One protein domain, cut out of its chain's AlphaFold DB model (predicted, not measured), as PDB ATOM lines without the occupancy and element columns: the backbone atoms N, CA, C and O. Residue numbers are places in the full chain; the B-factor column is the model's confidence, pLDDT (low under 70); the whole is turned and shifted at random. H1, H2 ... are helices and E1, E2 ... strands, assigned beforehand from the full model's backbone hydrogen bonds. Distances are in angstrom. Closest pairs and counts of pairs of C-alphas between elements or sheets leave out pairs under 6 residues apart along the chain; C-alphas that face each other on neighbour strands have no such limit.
ATOM      1  N   TYR A  77     142.256 110.070 127.833       74.88
ATOM      2  CA  TYR A  77     143.592 110.347 128.335       74.88
ATOM      3  C   TYR A  77     143.916 111.829 128.240       74.88
ATOM      4  O   TYR A  77     143.710 112.472 127.209       74.88
ATOM      5  N   TYR A  78     144.501 112.339 129.316       76.94
ATOM      6  CA  TYR A  78     145.107 113.655 129.371       76.94
ATOM      7  C   TYR A  78     146.627 113.521 129.400       76.94
ATOM      8  O   TYR A  78     147.171 112.584 129.987       76.94
ATOM      9  N   ARG A  79     147.317 114.485 128.789       72.88
ATOM     10  CA  ARG A  79     148.777 114.586 128.863       72.88
ATOM     11  C   ARG A  79     149.213 114.821 130.306       72.88
ATOM     12  O   ARG A  79     148.903 115.860 130.879       72.88
ATOM     13  N   THR A  80     149.955 113.878 130.879       68.25
ATOM     14  CA  THR A  80     150.381 113.916 132.288       68.25
ATOM     15  C   THR A  80     151.322 115.076 132.617       68.25
ATOM     16  O   THR A  80     151.387 115.493 133.766       68.25
ATOM     17  N   ASP A  81     152.030 115.619 131.625       70.88
ATOM     18  CA  ASP A  81     152.930 116.770 131.766       70.88
ATOM     19  C   ASP A  81     152.212 118.127 131.694       70.88
ATOM     20  O   ASP A  81     152.801 119.150 132.040       70.88
ATOM     21  N   ARG A  82     150.955 118.156 131.231       71.31
ATOM     22  CA  ARG A  82     150.182 119.393 131.013       71.31
ATOM     23  C   ARG A  82     148.879 119.461 131.792       71.31
ATOM     24  O   ARG A  82     148.394 120.560 132.046       71.31
ATOM     25  N   HIS A  83     148.296 118.320 132.135       73.44
ATOM     26  CA  HIS A  83     147.020 118.259 132.825       73.44
ATOM     27  C   HIS A  83     147.218 118.331 134.330       73.44
ATOM     28  O   HIS A  83     147.610 117.361 134.982       73.44
ATOM     29  N   LEU A  84     146.898 119.493 134.883       71.25
ATOM     30  CA  LEU A  84     146.779 119.695 136.315       71.25
ATOM     31  C   LEU A  84     145.292 119.823 136.625       71.25
ATOM     32  O   LEU A  84     144.739 120.913 136.584       71.25
ATOM     33  N   ALA A  85     144.644 118.693 136.927       68.00
ATOM     34  CA  ALA A  85     143.194 118.628 137.148       68.00
ATOM     35  C   ALA A  85     142.671 119.668 138.160       68.00
ATOM     36  O   ALA A  85     141.548 120.133 138.037       68.00
ATOM     37  N   HIS A  86     143.497 120.048 139.140       68.69
ATOM     38  CA  HIS A  86     143.168 121.036 140.174       68.69
ATOM     39  C   HIS A  86     143.336 122.503 139.730       68.69
ATOM     40  O   HIS A  86     142.949 123.413 140.460       68.69
ATOM     41  N   GLU A  87     143.956 122.749 138.575       73.62
ATOM     42  CA  GLU A  87     144.095 124.080 137.971       73.62
ATOM     43  C   GLU A  87     143.060 124.321 136.864       73.62
ATOM     44  O   GLU A  87     142.853 125.464 136.446       73.62
ATOM     45  N   GLU A  88     142.403 123.265 136.375       77.12
ATOM     46  CA  GLU A  88     141.419 123.382 135.305       77.12
ATOM     47  C   GLU A  88     140.086 123.936 135.833       77.12
ATOM     48  O   GLU A  88     139.513 123.408 136.789       77.12
ATOM     49  N   PRO A  89     139.564 125.022 135.233       83.88
ATOM     50  CA  PRO A  89     138.308 125.604 135.667       83.88
ATOM     51  C   PRO A  89     137.119 124.768 135.194       83.88
ATOM     52  O   PRO A  89     137.118 124.195 134.106       83.88
ATOM     53  N   ILE A  90     136.035 124.826 135.962       86.06
ATOM     54  CA  ILE A  90     134.736 124.304 135.542       86.06
ATOM     55  C   ILE A  90     134.124 125.308 134.569       86.06
ATOM     56  O   ILE A  90     133.814 126.440 134.947       86.06
ATOM     57  N   VAL A  91     133.920 124.922 133.314       89.00
ATOM     58  CA  VAL A  91     133.401 125.832 132.286       89.00
ATOM     59  C   VAL A  91     131.898 125.649 132.139       89.00
ATOM     60  O   VAL A  91     131.411 124.557 131.879       89.00
ATOM     61  N   VAL A  92     131.139 126.737 132.231       91.31
ATOM     62  CA  VAL A  92     129.698 126.739 131.972       91.31
ATOM     63  C   VAL A  92     129.414 127.644 130.789       91.31
ATOM     64  O   VAL A  92     129.538 128.870 130.864       91.31
ATOM     65  N   VAL A  93     128.994 127.043 129.685       91.56
ATOM     66  CA  VAL A  93     128.504 127.784 128.529       91.56
ATOM     67  C   VAL A  93     127.056 128.180 128.793       91.56
ATOM     68  O   VAL A  93     126.212 127.328 129.058       91.56
ATOM     69  N   VAL A  94     126.749 129.473 128.741       93.38
ATOM     70  CA  VAL A  94     125.416 130.009 129.043       93.38
ATOM     71  C   VAL A  94     124.837 130.653 127.794       93.38
ATOM     72  O   VAL A  94     125.324 131.688 127.363       93.38
ATOM     73  N   GLY A  95     123.773 130.095 127.224       89.25
ATOM     74  CA  GLY A  95     123.176 130.658 126.012       89.25
ATOM     75  C   GLY A  95     122.161 129.738 125.353       89.25
ATOM     76  O   GLY A  95     122.148 128.539 125.611       89.25
ATOM     77  N   ASP A  96     121.301 130.315 124.513       85.56
ATOM     78  CA  ASP A  96     120.212 129.595 123.831       85.56
ATOM     79  C   ASP A  96     120.472 129.401 122.323       85.56
ATOM     80  O   ASP A  96     119.641 128.818 121.623       85.56
ATOM     81  N   THR A  97     121.595 129.907 121.799       83.44
ATOM     82  CA  THR A  97     121.887 129.868 120.358       83.44
ATOM     83  C   THR A  97     122.541 128.555 119.930       83.44
ATOM     84  O   THR A  97     123.076 127.799 120.741       83.44
ATOM     85  N   VAL A  98     122.507 128.286 118.620       79.12
ATOM     86  CA  VAL A  98     123.231 127.153 118.022       79.12
ATOM     87  C   VAL A  98     124.734 127.294 118.252       79.12
ATOM     88  O   VAL A  98     125.380 126.303 118.572       79.12
ATOM     89  N   ASP A  99     125.269 128.512 118.177       82.88
ATOM     90  CA  ASP A  99     126.696 128.768 118.383       82.88
ATOM     91  C   ASP A  99     127.129 128.444 119.818       82.88
ATOM     92  O   ASP A  99     128.156 127.798 120.013       82.88
ATOM     93  N   ASP A 100     126.324 128.807 120.828       82.62
ATOM     94  CA  ASP A 100     126.584 128.420 122.224       82.62
ATOM     95  C   ASP A 100     126.596 126.896 122.389       82.62
ATOM     96  O   ASP A 100     127.478 126.347 123.046       82.62
ATOM     97  N   PHE A 101     125.641 126.204 121.763       80.94
ATOM     98  CA  PHE A 101     125.591 124.747 121.803       80.94
ATOM     99  C   PHE A 101     126.808 124.117 121.120       80.94
ATOM    100  O   PHE A 101     127.431 123.225 121.690       80.94
ATOM    101  N   CYS A 102     127.176 124.576 119.922       80.31
ATOM    102  CA  CYS A 102     128.342 124.078 119.195       80.31
ATOM    103  C   CYS A 102     129.640 124.325 119.969       80.31
ATOM    104  O   CYS A 102     130.513 123.454 119.997       80.31
ATOM    105  N   PHE A 103     129.750 125.479 120.629       85.44
ATOM    106  CA  PHE A 103     130.882 125.808 121.484       85.44
ATOM    107  C   PHE A 103     130.967 124.865 122.685       85.44
ATOM    108  O   PHE A 103     131.995 124.217 122.872       85.44
ATOM    109  N   TYR A 104     129.871 124.704 123.432       86.75
ATOM    110  CA  TYR A 104     129.772 123.717 124.507       86.75
ATOM    111  C   TYR A 104     130.159 122.310 124.033       86.75
ATOM    112  O   TYR A 104     131.028 121.680 124.621       86.75
ATOM    113  N   TYR A 105     129.545 121.842 122.948       77.81
ATOM    114  CA  TYR A 105     129.709 120.489 122.420       77.81
ATOM    115  C   TYR A 105     131.147 120.202 121.981       77.81
ATOM    116  O   TYR A 105     131.630 119.073 122.092       77.81
ATOM    117  N   SER A 106     131.834 121.216 121.457       81.81
ATOM    118  CA  SER A 106     133.245 121.103 121.092       81.81
ATOM    119  C   SER A 106     134.116 121.057 122.343       81.81
ATOM    120  O   SER A 106     134.970 120.183 122.458       81.81
ATOM    121  N   LEU A 107     133.867 121.944 123.313       79.88
ATOM    122  CA  LEU A 107     134.637 121.989 124.555       79.88
ATOM    123  C   LEU A 107     134.450 120.754 125.430       79.88
ATOM    124  O   LEU A 107     135.436 120.261 125.960       79.88
ATOM    125  N   SER A 108     133.240 120.206 125.532       77.06
ATOM    126  CA  SER A 108     132.953 119.022 126.352       77.06
ATOM    127  C   SER A 108     133.624 117.742 125.844       77.06
ATOM    128  O   SER A 108     133.562 116.713 126.505       77.06
ATOM    129  N   ARG A 109     134.220 117.769 124.646       72.56
ATOM    130  CA  ARG A 109     135.066 116.684 124.118       72.56
ATOM    131  C   ARG A 109     136.547 116.901 124.359       72.56
ATOM    132  O   ARG A 109     137.321 115.963 124.220       72.56
ATOM    133  N   LEU A 110     136.929 118.142 124.628       73.88
ATOM    134  CA  LEU A 110     138.311 118.541 124.831       73.88
ATOM    135  C   LEU A 110     138.643 118.654 126.317       73.88
ATOM    136  O   LEU A 110     139.792 118.449 126.678       73.88
ATOM    137  N   HIS A 111     137.670 118.962 127.169       74.31
ATOM    138  CA  HIS A 111     137.883 119.187 128.593       74.31
ATOM    139  C   HIS A 111     136.807 118.501 129.424       74.31
ATOM    140  O   HIS A 111     135.646 118.411 129.010       74.31
ATOM    141  N   ASP A 112     137.195 118.102 130.628       74.44
ATOM    142  CA  ASP A 112     136.265 117.722 131.681       74.44
ATOM    143  C   ASP A 112     135.609 118.971 132.290       74.44
ATOM    144  O   ASP A 112     136.050 120.103 132.093       74.44
ATOM    145  N   GLY A 113     134.517 118.774 133.035       77.00
ATOM    146  CA  GLY A 113     133.884 119.864 133.783       77.00
ATOM    147  C   GLY A 113     133.268 120.957 132.903       77.00
ATOM    148  O   GLY A 113     133.151 122.102 133.340       77.00
ATOM    149  N   VAL A 114     132.873 120.625 131.670       82.62
ATOM    150  CA  VAL A 114     132.187 121.547 130.760       82.62
ATOM    151  C   VAL A 114     130.682 121.293 130.787       82.62
ATOM    152  O   VAL A 114     130.212 120.206 130.461       82.62
ATOM    153  N   PHE A 115     129.912 122.327 131.107       85.75
ATOM    154  CA  PHE A 115     128.460 122.279 131.234       85.75
ATOM    155  C   PHE A 115     127.796 123.271 130.281       85.75
ATOM    156  O   PHE A 115     128.350 124.329 129.978       85.75
ATOM    157  N   TRP A 116     126.574 122.967 129.849       86.62
ATOM    158  CA  TRP A 116     125.730 123.915 129.124       86.62
ATOM    159  C   TRP A 116     124.499 124.287 129.932       86.62
ATOM    160  O   TRP A 116     123.850 123.438 130.540       86.62
ATOM    161  N   LEU A 117     124.168 125.573 129.912       88.38
ATOM    162  CA  LEU A 117     123.057 126.131 130.651       88.38
ATOM    163  C   LEU A 117     122.231 127.069 129.755       88.38
ATOM    164  O   LEU A 117     122.589 128.239 129.575       88.38
ATOM    165  N   PRO A 118     121.097 126.592 129.215       90.06
ATOM    166  CA  PRO A 118     120.186 127.436 128.454       90.06
ATOM    167  C   PRO A 118     119.658 128.602 129.303       90.06
ATOM    168  O   PRO A 118     119.207 128.429 130.442       90.06
ATOM    169  N   VAL A 119     119.677 129.812 128.747       89.00
ATOM    170  CA  VAL A 119     119.252 131.044 129.429       89.00
ATOM    171  C   VAL A 119     117.756 131.019 129.712       89.00
ATOM    172  O   VAL A 119     117.323 131.457 130.784       89.00
ATOM    173  N   ALA A 120     116.954 130.496 128.785       86.44
ATOM    174  CA  ALA A 120     115.519 130.326 128.986       86.44
ATOM    175  C   ALA A 120     115.223 129.477 130.235       86.44
ATOM    176  O   ALA A 120     114.371 129.835 131.055       86.44
ATOM    177  N   TRP A 121     115.975 128.391 130.420       89.38
ATOM    178  CA  TRP A 121     115.786 127.458 131.527       89.38
ATOM    179  C   TRP A 121     116.318 128.026 132.838       89.38
ATOM    180  O   TRP A 121     115.605 127.992 133.841       89.38
ATOM    181  N   LEU A 122     117.497 128.660 132.815       89.94
ATOM    182  CA  LEU A 122     118.048 129.385 133.961       89.94
ATOM    183  C   LEU A 122     117.061 130.427 134.497       89.94
ATOM    184  O   LEU A 122     116.757 130.453 135.691       89.94
ATOM    185  N   ASN A 123     116.505 131.259 133.617       91.06
ATOM    186  CA  ASN A 123     115.535 132.276 134.017       91.06
ATOM    187  C   ASN A 123     114.252 131.659 134.587       91.06
ATOM    188  O   ASN A 123     113.707 132.173 135.568       91.06
ATOM    189  N   SER A 124     113.761 130.582 133.972       89.19
ATOM    190  CA  SER A 124     112.567 129.858 134.416       89.19
ATOM    191  C   SER A 124     112.765 129.266 135.816       89.19
ATOM    192  O   SER A 124     111.971 129.530 136.724       89.19
ATOM    193  N   ALA A 125     113.880 128.561 136.030       89.44
ATOM    194  CA  ALA A 125     114.252 127.969 137.310       89.44
ATOM    195  C   ALA A 125     114.455 129.038 138.391       89.44
ATOM    196  O   ALA A 125     113.918 128.918 139.494       89.44
ATOM    197  N   TYR A 126     115.165 130.125 138.071       92.25
ATOM    198  CA  TYR A 126     115.406 131.231 138.999       92.25
ATOM    199  C   TYR A 126     114.098 131.885 139.461       92.25
ATOM    200  O   TYR A 126     113.887 132.067 140.663       92.25
ATOM    201  N   LYS A 127     113.182 132.182 138.529       93.38
ATOM    202  CA  LYS A 127     111.853 132.727 138.851       93.38
ATOM    203  C   LYS A 127     111.057 131.772 139.739       93.38
ATOM    204  O   LYS A 127     110.497 132.214 140.742       93.38
ATOM    205  N   ARG A 128     111.042 130.474 139.414       92.75
ATOM    206  CA  ARG A 128     110.348 129.455 140.214       92.75
ATOM    207  C   ARG A 128     110.931 129.340 141.622       92.75
ATOM    208  O   ARG A 128     110.175 129.310 142.588       92.75
ATOM    209  N   SER A 129     112.256 129.338 141.755       89.75
ATOM    210  CA  SER A 129     112.943 129.309 143.051       89.75
ATOM    211  C   SER A 129     112.636 130.555 143.892       89.75
ATOM    212  O   SER A 129     112.316 130.450 145.076       89.75
ATOM    213  N   ALA A 130     112.658 131.748 143.291       89.81
ATOM    214  CA  ALA A 130     112.284 132.985 143.977       89.81
ATOM    215  C   ALA A 130     110.814 132.977 144.434       89.81
ATOM    216  O   ALA A 130     110.513 133.397 145.552       89.81
ATOM    217  N   GLN A 131     109.903 132.465 143.602       91.62
ATOM    218  CA  GLN A 131     108.498 132.291 143.969       91.62
ATOM    219  C   GLN A 131     108.346 131.312 145.139       91.62
ATOM    220  O   GLN A 131     107.680 131.640 146.114       91.62
ATOM    221  N   ASN A 132     108.996 130.148 145.078       89.19
ATOM    222  CA  ASN A 132     108.929 129.140 146.134       89.19
ATOM    223  C   ASN A 132     109.495 129.650 147.465       89.19
ATOM    224  O   ASN A 132     108.895 129.386 148.500       89.19
ATOM    225  N   ARG A 133     110.557 130.468 147.452       88.06
ATOM    226  CA  ARG A 133     111.053 131.149 148.663       88.06
ATOM    227  C   ARG A 133     110.013 132.087 149.283       88.06
ATOM    228  O   ARG A 133     109.840 132.088 150.498       88.06
ATOM    229  N   ARG A 134     109.290 132.860 148.464       89.81
ATOM    230  CA  ARG A 134     108.203 133.737 148.943       89.81
ATOM    231  C   ARG A 134     107.036 132.936 149.515       89.81
ATOM    232  O   ARG A 134     106.533 133.288 150.573       89.81
ATOM    233  N   ARG A 135     106.643 131.849 148.843       90.19
ATOM    234  CA  ARG A 135     105.582 130.944 149.309       90.19
ATOM    235  C   ARG A 135     105.936 130.293 150.636       90.19
ATOM    236  O   ARG A 135     105.131 130.324 151.552       90.19
ATOM    237  N   GLN A 136     107.167 129.800 150.766       89.38
ATOM    238  CA  GLN A 136     107.671 129.236 152.012       89.38
ATOM    239  C   GLN A 136     107.625 130.254 153.158       89.38
ATOM    240  O   GLN A 136     107.151 129.927 154.240       89.38
ATOM    241  N   ALA A 137     108.058 131.497 152.913       89.38
ATOM    242  CA  ALA A 137     107.980 132.574 153.902       89.38
ATOM    243  C   ALA A 137     106.530 132.939 154.284       89.38
ATOM    244  O   ALA A 137     106.287 133.372 155.406       89.38
ATOM    245  N   ALA A 138     105.577 132.742 153.371       92.50
ATOM    246  CA  ALA A 138     104.146 132.935 153.601       92.50
ATOM    247  C   ALA A 138     103.426 131.688 154.164       92.50
ATOM    248  O   ALA A 138     102.223 131.746 154.400       92.50
ATOM    249  N   GLY A 139     104.127 130.563 154.370       92.56
ATOM    250  CA  GLY A 139     103.525 129.297 154.812       92.56
ATOM    251  C   GLY A 139     102.675 128.583 153.749       92.56
ATOM    252  O   GLY A 139     101.907 127.683 154.075       92.56
ATOM    253  N   GLU A 140     102.796 128.971 152.479       92.88
ATOM    254  CA  GLU A 140     102.085 128.356 151.357       92.88
ATOM    255  C   GLU A 140     102.796 127.096 150.833       92.88
ATOM    256  O   GLU A 140     104.030 127.009 150.872       92.88
ATOM    257  N   PRO A 141     102.054 126.140 150.237       88.94
ATOM    258  CA  PRO A 141     102.652 124.981 149.587       88.94
ATOM    259  C   PRO A 141     103.540 125.389 148.401       88.94
ATOM    260  O   PRO A 141     103.197 126.247 147.575       88.94
ATOM    261  N   LEU A 142     104.697 124.735 148.294       89.44
ATOM    262  CA  LEU A 142     105.655 124.974 147.217       89.44
ATOM    263  C   LEU A 142     105.053 124.577 145.866       89.44
ATOM    264  O   LEU A 142     104.372 123.562 145.744       89.44
ATOM    265  N   ALA A 143     105.306 125.382 144.835       88.19
ATOM    266  CA  ALA A 143     104.942 125.005 143.477       88.19
ATOM    267  C   ALA A 143     105.931 123.961 142.941       88.19
ATOM    268  O   ALA A 143     107.142 124.079 143.168       88.19
ATOM    269  N   SER A 144     105.420 122.987 142.185       87.19
ATOM    270  CA  SER A 144     106.245 122.003 141.490       87.19
ATOM    271  C   SER A 144     107.153 122.669 140.449       87.19
ATOM    272  O   SER A 144     106.844 123.726 139.882       87.19
ATOM    273  N   MET A 145     108.312 122.051 140.230       82.31
ATOM    274  CA  MET A 145     109.267 122.437 139.195       82.31
ATOM    275  C   MET A 145     109.061 121.570 137.953       82.31
ATOM    276  O   MET A 145     108.835 120.364 138.077       82.31
ATOM    277  N   THR A 146     109.162 122.174 136.767       82.19
ATOM    278  CA  THR A 146     109.258 121.407 135.515       82.19
ATOM    279  C   THR A 146     110.578 120.638 135.473       82.19
ATOM    280  O   THR A 146     111.482 120.903 136.271       82.19
ATOM    281  N   GLU A 147     110.697 119.684 134.557       75.12
ATOM    282  CA  GLU A 147     111.922 118.903 134.385       75.12
ATOM    283  C   GLU A 147     113.131 119.792 134.065       75.12
ATOM    284  O   GLU A 147     114.153 119.710 134.737       75.12
ATOM    285  N   GLU A 148     112.992 120.762 133.157       78.44
ATOM    286  CA  GLU A 148     114.076 121.687 132.805       78.44
ATOM    287  C   GLU A 148     114.498 122.559 133.994       78.44
ATOM    288  O   GLU A 148     115.672 122.898 134.157       78.44
ATOM    289  N   GLN A 149     113.536 122.936 134.842       82.69
ATOM    290  CA  GLN A 149     113.804 123.703 136.058       82.69
ATOM    291  C   GLN A 149     114.560 122.871 137.096       82.69
ATOM    292  O   GLN A 149     115.440 123.413 137.770       82.69
ATOM    293  N   ARG A 150     114.215 121.582 137.227       78.44
ATOM    294  CA  ARG A 150     114.931 120.631 138.086       78.44
ATOM    295  C   ARG A 150     116.348 120.418 137.572       78.44
ATOM    296  O   ARG A 150     117.281 120.702 138.313       78.44
ATOM    297  N   LEU A 151     116.503 120.119 136.286       75.94
ATOM    298  CA  LEU A 151     117.791 119.921 135.625       75.94
ATOM    299  C   LEU A 151     118.753 121.099 135.827       75.94
ATOM    300  O   LEU A 151     119.877 120.925 136.293       75.94
ATOM    301  N   VAL A 152     118.307 122.329 135.559       82.94
ATOM    302  CA  VAL A 152     119.127 123.531 135.786       82.94
ATOM    303  C   VAL A 152     119.543 123.672 137.248       82.94
ATOM    304  O   VAL A 152     120.666 124.088 137.530       82.94
ATOM    305  N   ARG A 153     118.647 123.363 138.190       81.88
ATOM    306  CA  ARG A 153     118.946 123.431 139.623       81.88
ATOM    307  C   ARG A 153     119.946 122.349 140.039       81.88
ATOM    308  O   ARG A 153     120.825 122.642 140.853       81.88
ATOM    309  N   SER A 154     119.834 121.147 139.478       77.69
ATOM    310  CA  SER A 154     120.764 120.036 139.692       77.69
ATOM    311  C   SER A 154     122.154 120.395 139.170       77.69
ATOM    312  O   SER A 154     123.105 120.370 139.946       77.69
ATOM    313  N   ILE A 155     122.259 120.892 137.927       81.06
ATOM    314  CA  ILE A 155     123.519 121.403 137.358       81.06
ATOM    315  C   ILE A 155     124.085 122.507 138.250       81.06
ATOM    316  O   ILE A 155     125.223 122.416 138.698       81.06
ATOM    317  N   ALA A 156     123.286 123.529 138.572       83.06
ATOM    318  CA  ALA A 156     123.737 124.644 139.398       83.06
ATOM    319  C   ALA A 156     124.246 124.188 140.769       83.06
ATOM    320  O   ALA A 156     125.176 124.795 141.280       83.06
ATOM    321  N   SER A 157     123.662 123.148 141.365       79.75
ATOM    322  CA  SER A 157     124.119 122.588 142.641       79.75
ATOM    323  C   SER A 157     125.406 121.775 142.476       79.75
ATOM    324  O   SER A 157     126.328 121.955 143.272       79.75
ATOM    325  N   HIS A 158     125.489 120.963 141.420       77.69
ATOM    326  CA  HIS A 158     126.643 120.128 141.087       77.69
ATOM    327  C   HIS A 158     127.907 120.946 140.800       77.69
ATOM    328  O   HIS A 158     128.988 120.607 141.272       77.69
ATOM    329  N   LEU A 159     127.783 122.083 140.107       80.50
ATOM    330  CA  LEU A 159     128.918 122.982 139.856       80.50
ATOM    331  C   LEU A 159     129.682 123.336 141.139       80.50
ATOM    332  O   LEU A 159     130.894 123.518 141.120       80.50
ATOM    333  N   TRP A 160     128.982 123.410 142.271       77.88
ATOM    334  CA  TRP A 160     129.610 123.759 143.534       77.88
ATOM    335  C   TRP A 160     130.071 122.587 144.382       77.88
ATOM    336  O   TRP A 160     130.832 122.812 145.316       77.88
ATOM    337  N   THR A 161     129.595 121.371 144.125       73.56
ATOM    338  CA  THR A 161     130.165 120.192 144.789       73.56
ATOM    339  C   THR A 161     131.567 119.905 144.265       73.56
ATOM    340  O   THR A 161     132.374 119.324 144.978       73.56
ATOM    341  N   GLN A 162     131.864 120.363 143.046       72.00
ATOM    342  CA  GLN A 162     133.188 120.272 142.440       72.00
ATOM    343  C   GLN A 162     134.189 121.269 143.062       72.00
ATOM    344  O   GLN A 162     135.345 120.920 143.268       72.00
ATOM    345  N   ILE A 163     133.741 122.465 143.476       73.25
ATOM    346  CA  ILE A 163     134.576 123.436 144.212       73.25
ATOM    347  C   ILE A 163     134.604 123.062 145.708       73.25
ATOM    348  O   ILE A 163     133.876 123.622 146.533       73.25
ATOM    349  N   GLY A 164     135.404 122.054 146.055       57.88
ATOM    350  CA  GLY A 164     135.561 121.553 147.426       57.88
ATOM    351  C   GLY A 164     136.599 122.311 148.280       57.88
ATOM    352  O   GLY A 164     137.447 123.034 147.750       57.88
ATOM    353  N   PRO A 165     136.588 122.134 149.618       50.66
ATOM    354  CA  PRO A 165     137.632 122.666 150.497       50.66
ATOM    355  C   PRO A 165     139.006 122.073 150.136       50.66
ATOM    356  O   PRO A 165     139.148 120.859 150.023       50.66
ATOM    357  N   GLY A 166     140.009 122.936 149.941       51.72
ATOM    358  CA  GLY A 166     141.349 122.563 149.456       51.72
ATOM    359  C   GLY A 166     141.569 122.754 147.948       51.72
ATOM    360  O   GLY A 166     142.699 122.633 147.487       51.72
ATOM    361  N   ARG A 167     140.521 123.109 147.190       57.75
ATOM    362  CA  ARG A 167     140.570 123.461 145.758       57.75
ATOM    363  C   ARG A 167     140.351 124.960 145.549       57.75
ATOM    364  O   ARG A 167     139.532 125.382 144.743       57.75
ATOM    365  N   GLU A 168     141.068 125.790 146.304       53.28
ATOM    366  CA  GLU A 168     140.910 127.258 146.271       53.28
ATOM    367  C   GLU A 168     141.223 127.879 144.893       53.28
ATOM    368  O   GLU A 168     140.817 129.007 144.608       53.28
ATOM    369  N   ALA A 169     141.929 127.137 144.032       56.78
ATOM    370  CA  ALA A 169     142.229 127.525 142.660       56.78
ATOM    371  C   ALA A 169     141.109 127.192 141.656       56.78
ATOM    372  O   ALA A 169     141.041 127.852 140.618       56.78
ATOM    373  N   GLU A 170     140.224 126.230 141.949       65.69
ATOM    374  CA  GLU A 170     139.169 125.815 141.017       65.69
ATOM    375  C   GLU A 170     138.059 126.872 140.979       65.69
ATOM    376  O   GLU A 170     137.400 127.183 141.975       65.69
ATOM    377  N   ARG A 171     137.864 127.459 139.796       81.75
ATOM    378  CA  ARG A 171     136.879 128.516 139.541       81.75
ATOM    379  C   ARG A 171     135.826 128.006 138.576       81.75
ATOM    380  O   ARG A 171     136.124 127.218 137.681       81.75
ATOM    381  N   ILE A 172     134.599 128.504 138.720       87.94
ATOM    382  CA  ILE A 172     133.593 128.356 137.666       87.94
ATOM    383  C   ILE A 172     133.771 129.505 136.686       87.94
ATOM    384  O   ILE A 172     133.753 130.672 137.069       87.94
ATOM    385  N   GLU A 173     133.863 129.195 135.404       91.62
ATOM    386  CA  GLU A 173     133.946 130.184 134.344       91.62
ATOM    387  C   GLU A 173     132.693 130.160 133.479       91.62
ATOM    388  O   GLU A 173     132.404 129.185 132.791       91.62
ATOM    389  N   LEU A 174     131.960 131.272 133.468       93.75
ATOM    390  CA  LEU A 174     130.851 131.479 132.548       93.75
ATOM    391  C   LEU A 174     131.371 132.018 131.222       93.75
ATOM    392  O   LEU A 174     132.085 133.028 131.185       93.75
ATOM    393  N   ARG A 175     130.945 131.382 130.134       94.62
ATOM    394  CA  ARG A 175     131.267 131.781 128.762       94.62
ATOM    395  C   ARG A 175     130.018 131.724 127.886       94.62
ATOM    396  O   ARG A 175     129.059 131.028 128.205       94.62
ATOM    397  N   SER A 176     130.009 132.467 126.789       94.19
ATOM    398  CA  SER A 176     128.921 132.443 125.808       94.19
ATOM    399  C   SER A 176     129.384 133.021 124.479       94.19
ATOM    400  O   SER A 176     130.171 133.965 124.472       94.19
ATOM    401  N   MET A 177     128.865 132.466 123.384       91.19
ATOM    402  CA  MET A 177     128.979 132.997 122.022       91.19
ATOM    403  C   MET A 177     127.957 134.103 121.754       91.19
ATOM    404  O   MET A 177     128.217 134.987 120.942       91.19
ATOM    405  N   SER A 178     126.804 134.072 122.429       91.56
ATOM    406  CA  SER A 178     125.688 134.985 122.154       91.56
ATOM    407  C   SER A 178     125.483 136.090 123.186       91.56
ATOM    408  O   SER A 178     124.868 137.113 122.878       91.56
ATOM    409  N   LEU A 179     125.974 135.915 124.413       92.81
ATOM    410  CA  LEU A 179     125.812 136.879 125.495       92.81
ATOM    411  C   LEU A 179     127.053 137.752 125.669       92.81
ATOM    412  O   LEU A 179     128.180 137.274 125.750       92.81
ATOM    413  N   SER A 180     126.820 139.049 125.856       93.38
ATOM    414  CA  SER A 180     127.853 139.986 126.297       93.38
ATOM    415  C   SER A 180     128.326 139.692 127.727       93.38
ATOM    416  O   SER A 180     127.597 139.135 128.553       93.38
ATOM    417  N   GLN A 181     129.518 140.184 128.072       91.50
ATOM    418  CA  GLN A 181     130.058 140.105 129.436       91.50
ATOM    419  C   GLN A 181     129.109 140.690 130.493       91.50
ATOM    420  O   GLN A 181     128.961 140.133 131.582       91.50
ATOM    421  N   ALA A 182     128.412 141.787 130.179       91.00
ATOM    422  CA  ALA A 182     127.429 142.380 131.085       91.00
ATOM    423  C   ALA A 182     126.235 141.438 131.337       91.00
ATOM    424  O   ALA A 182     125.791 141.279 132.477       91.00
ATOM    425  N   GLN A 183     125.749 140.763 130.290       92.38
ATOM    426  CA  GLN A 183     124.676 139.779 130.407       92.38
ATOM    427  C   GLN A 183     125.132 138.552 131.206       92.38
ATOM    428  O   GLN A 183     124.410 138.142 132.115       92.38
ATOM    429  N   LEU A 184     126.334 138.021 130.958       92.00
ATOM    430  CA  LEU A 184     126.901 136.900 131.722       92.00
ATOM    431  C   LEU A 184     127.020 137.221 133.216       92.00
ATOM    432  O   LEU A 184     126.562 136.446 134.060       92.00
ATOM    433  N   ARG A 185     127.520 138.415 133.557       90.12
ATOM    434  CA  ARG A 185     127.599 138.884 134.950       90.12
ATOM    435  C   ARG A 185     126.233 138.943 135.634       90.12
ATOM    436  O   ARG A 185     126.141 138.647 136.818       90.12
ATOM    437  N   SER A 186     125.161 139.271 134.911       88.06
ATOM    438  CA  SER A 186     123.803 139.243 135.480       88.06
ATOM    439  C   SER A 186     123.295 137.821 135.770       88.06
ATOM    440  O   SER A 186     122.477 137.620 136.670       88.06
ATOM    441  N   ARG A 187     123.785 136.816 135.028       90.38
ATOM    442  CA  ARG A 187     123.400 135.400 135.173       90.38
ATOM    443  C   ARG A 187     124.175 134.677 136.265       90.38
ATOM    444  O   ARG A 187     123.615 133.793 136.905       90.38
ATOM    445  N   LYS A 188     125.393 135.123 136.560       89.06
ATOM    446  CA  LYS A 188     126.198 134.689 137.710       89.06
ATOM    447  C   LYS A 188     125.394 134.615 139.014       89.06
ATOM    448  O   LYS A 188     125.354 133.571 139.662       89.06
ATOM    449  N   THR A 189     124.677 135.686 139.359       84.12
ATOM    450  CA  THR A 189     123.852 135.741 140.578       84.12
ATOM    451  C   THR A 189     122.683 134.758 140.534       84.12
ATOM    452  O   THR A 189     122.313 134.199 141.563       84.12
ATOM    453  N   GLN A 190     122.104 134.515 139.355       89.06
ATOM    454  CA  GLN A 190     121.008 133.554 139.205       89.06
ATOM    455  C   GLN A 190     121.486 132.119 139.437       89.06
ATOM    456  O   GLN A 190     120.814 131.377 140.146       89.06
ATOM    457  N   ILE A 191     122.653 131.755 138.894       88.12
ATOM    458  CA  ILE A 191     123.267 130.432 139.088       88.12
ATOM    459  C   ILE A 191     123.601 130.218 140.569       88.12
ATOM    460  O   ILE A 191     123.203 129.211 141.149       88.12
ATOM    461  N   ALA A 192     124.241 131.198 141.218       84.31
ATOM    462  CA  ALA A 192     124.545 131.129 142.649       84.31
ATOM    463  C   ALA A 192     123.274 130.982 143.510       84.31
ATOM    464  O   ALA A 192     123.232 130.169 144.431       84.31
ATOM    465  N   ALA A 193     122.206 131.710 143.169       83.81
ATOM    466  CA  ALA A 193     120.925 131.669 143.875       83.81
ATOM    467  C   ALA A 193     120.104 130.387 143.659       83.81
ATOM    468  O   ALA A 193     119.107 130.191 144.359       83.81
ATOM    469  N   LEU A 194     120.471 129.560 142.681       84.06
ATOM    470  CA  LEU A 194     119.880 128.243 142.454       84.06
ATOM    471  C   LEU A 194     120.638 127.119 143.157       84.06
ATOM    472  O   LEU A 194     120.120 126.006 143.233       84.06
ATOM    473  N   SER A 195     121.820 127.407 143.698       75.50
ATOM    474  CA  SER A 195     122.561 126.444 144.497       75.50
ATOM    475  C   SER A 195     121.907 126.209 145.855       75.50
ATOM    476  O   SER A 195     121.230 127.082 146.401       75.50
ATOM    477  N   ILE A 196     122.149 125.033 146.431       65.75
ATOM    478  CA  ILE A 196     121.712 124.693 147.793       65.75
ATOM    479  C   ILE A 196     122.500 125.433 148.892       65.75
ATOM    480  O   ILE A 196     122.237 125.235 150.074       65.75
ATOM    481  N   PHE A 197     123.453 126.292 148.527       61.88
ATOM    482  CA  PHE A 197     124.373 126.949 149.448       61.88
ATOM    483  C   PHE A 197     124.317 128.487 149.309       61.88
ATOM    484  O   PHE A 197     123.748 129.023 148.360       61.88
ATOM    485  N   GLY A 198     124.880 129.219 150.277       59.72
ATOM    486  CA  GLY A 198     124.766 130.683 150.363       59.72
ATOM    487  C   GLY A 198     125.299 131.446 149.137       59.72
ATOM    488  O   GLY A 198     126.373 131.144 148.618       59.72
ATOM    489  N   VAL A 199     124.555 132.473 148.702       65.94
ATOM    490  CA  VAL A 199     124.785 133.224 147.448       65.94
ATOM    491  C   VAL A 199     126.070 134.063 147.474       65.94
ATOM    492  O   VAL A 199     126.789 134.116 146.474       65.94
ATOM    493  N   ASP A 200     126.377 134.696 148.609       61.81
ATOM    494  CA  ASP A 200     127.396 135.753 148.677       61.81
ATOM    495  C   ASP A 200     128.834 135.221 148.608       61.81
ATOM    496  O   ASP A 200     129.648 135.750 147.853       61.81
ATOM    497  N   GLN A 201     129.145 134.122 149.307       63.00
ATOM    498  CA  GLN A 201     130.482 133.508 149.255       63.00
ATOM    499  C   GLN A 201     130.790 132.873 147.893       63.00
ATOM    500  O   GLN A 201     131.945 132.806 147.483       63.00
ATOM    501  N   ARG A 202     129.765 132.422 147.167       68.81
ATOM    502  CA  ARG A 202     129.936 131.600 145.960       68.81
ATOM    503  C   ARG A 202     129.911 132.387 144.672       68.81
ATOM    504  O   ARG A 202     130.611 132.036 143.729       68.81
ATOM    505  N   SER A 203     129.206 133.515 144.652       68.12
ATOM    506  CA  SER A 203     129.337 134.470 143.557       68.12
ATOM    507  C   SER A 203     130.813 134.863 143.362       68.12
ATOM    508  O   SER A 203     131.281 134.932 142.235       68.12
ATOM    509  N   ALA A 204     131.618 135.016 144.414       72.25
ATOM    510  CA  ALA A 204     133.043 135.337 144.259       72.25
ATOM    511  C   ALA A 204     133.845 134.304 143.430       72.25
ATOM    512  O   ALA A 204     134.747 134.703 142.702       72.25
ATOM    513  N   ALA A 205     133.472 133.021 143.472       78.31
ATOM    514  CA  ALA A 205     134.158 131.925 142.777       78.31
ATOM    515  C   ALA A 205     133.747 131.746 141.299       78.31
ATOM    516  O   ALA A 205     134.287 130.883 140.607       78.31
ATOM    517  N   VAL A 206     132.793 132.548 140.808       86.69
ATOM    518  CA  VAL A 206     132.375 132.534 139.399       86.69
ATOM    519  C   VAL A 206     132.984 133.707 138.646       86.69
ATOM    520  O   VAL A 206     132.737 134.872 138.966       86.69
ATOM    521  N   GLU A 207     133.697 133.418 137.572       89.44
ATOM    522  CA  GLU A 207     134.241 134.405 136.649       89.44
ATOM    523  C   GLU A 207     133.448 134.425 135.346       89.44
ATOM    524  O   GLU A 207     132.844 133.436 134.949       89.44
ATOM    525  N   CYS A 208     133.431 135.567 134.663       91.44
ATOM    526  CA  CYS A 208     132.921 135.649 133.299       91.44
ATOM    527  C   CYS A 208     134.121 135.897 132.391       91.44
ATOM    528  O   CYS A 208     134.809 136.905 132.563       91.44
ATOM    529  N   LYS A 209     134.385 134.973 131.463       91.56
ATOM    530  CA  LYS A 209     135.520 135.063 130.538       91.56
ATOM    531  C   LYS A 209     135.045 135.116 129.099       91.56
ATOM    532  O   LYS A 209     133.953 134.661 128.763       91.56
ATOM    533  N   GLU A 210     135.853 135.741 128.256       89.31
ATOM    534  CA  GLU A 210     135.636 135.709 126.815       89.31
ATOM    535  C   GLU A 210     136.063 134.359 126.249       89.31
ATOM    536  O   GLU A 210     136.941 133.685 126.785       89.31
ATOM    537  N   ILE A 211     135.466 133.980 125.123       87.38
ATOM    538  CA  ILE A 211     135.762 132.715 124.444       87.38
ATOM    539  C   ILE A 211     137.226 132.627 124.017       87.38
ATOM    540  O   ILE A 211     137.803 131.545 124.038       87.38
ATOM    541  N   VAL A 212     137.848 133.759 123.689       85.12
ATOM    542  CA  VAL A 212     139.260 133.822 123.284       85.12
ATOM    543  C   VAL A 212     140.200 133.391 124.418       85.12
ATOM    544  O   VAL A 212     141.302 132.928 124.156       85.12
ATOM    545  N   ALA A 213     139.754 133.461 125.677       83.06
ATOM    546  CA  ALA A 213     140.511 132.969 126.827       83.06
ATOM    547  C   ALA A 213     140.408 131.441 127.016       83.06
ATOM    548  O   ALA A 213     140.916 130.908 128.003       83.06
ATOM    549  N   THR A 214     139.735 130.723 126.110       80.75
ATOM    550  CA  THR A 214     139.630 129.266 126.183       80.75
ATOM    551  C   THR A 214     140.980 128.620 125.912       80.75
ATOM    552  O   THR A 214     141.468 128.643 124.786       80.75
TER     553      THR A 214
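AT A GLANCE: This is residues 77 to 214 of the 377 residues of an uncharacterized protein of Kribbella sp. VKM Ac-2500 (UniProt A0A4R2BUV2). A small twisted sheet of four parallel strands forms the core, with H1 covering one face and H3 and H4 packed over the other, while H2 runs away from the sheet as one end of an elongated body. At the other end of the long axis, residues 79 to 84 stick out. The 138 printed residues run E1, H1, E2, H2, H3, E3, H4, H5, E4, with sheet order E2, E1, E3, E4, and the class is mixed, helices and strands. The whole is compact by its radius of gyration of the C-alphas, 15.7 A, yet spans 56 by 36 by 27 A.

HOW THE PARTS SIT: In the sheet, E1, residues 90 to 94, and E3, residues 172 to 175, are inner strands; N 92 and O 173 are within hydrogen-bond range at 2.8 A. E2, residues 114 to 117, is the edge strand beside E1, with N 115 and O 91 at 2.8 A. E4, residues 206 to 208, is the edge strand beside E3, with N 207 and O 172 at 2.8 A. From edge to edge the strands' lines turn by 79 degrees. H1, residues 98 to 110, is on the sheet at a height of 8.7 A, over E2 and E1, along the strands; its Ser 108 and Val 114 of E2 are the closest C-alphas, 5.1 A apart. On the opposite face, H3, residues 147 to 162, and H4, residues 181 to 194, stand at heights of 9.5 and 8.5 A, giving three layers, helices on both faces. H4 is the hub. It touches H3 about perpendicular, 88 degrees, closest C-alphas Arg 153 and Leu 194, 5.7 A. It touches H2, residues 119 to 137, at a steep tilt of 41 degrees, closest C-alphas Tyr 126 and Gln 190, 6.1 A. It also touches H5, residues 199 to 203, closest C-alphas Ala 192 and Val 199, 5.2 A. E1, H1, E2 and E3, H4, H5, E4 are strand-helix-strand units, parallel neighbour strands joined through helices, and E2, H2, H3, E3 is a split one, with E1 between its strands; the three crossovers are right-handed. Every O i to N i+4 pair is within hydrogen-bond range in H2 and H5, against 7 of 9 in H1, 11 of 12 in H3 and 8 of 10 in H4.

IN THESE COORDINATES: E1 begins at C-alpha 90, (134.736, 124.304, 135.542), and is 12.7 A long; E2 is 10.2 A, E3 9.8 A and E4 6.9 A. H2, the longest helix, measures 27.0 A and ends at C-alpha 137, (107.980, 132.574, 153.902). H3 is 22.8 A, H4 20.3 A, H1 18.7 A and H5 6.1 A. E4 ends at C-alpha 208, (132.921, 135.649, 133.299).

THE WHOLE: The C-alphas farthest apart, those of Asp 81 and Gly 139, are 55.9 A apart. The printed part has no cut and no long link. Mean pLDDT of the printed part is 81.7, with residue 80 and residues 85 to 86, 164 to 170 and 196 to 203 under 70.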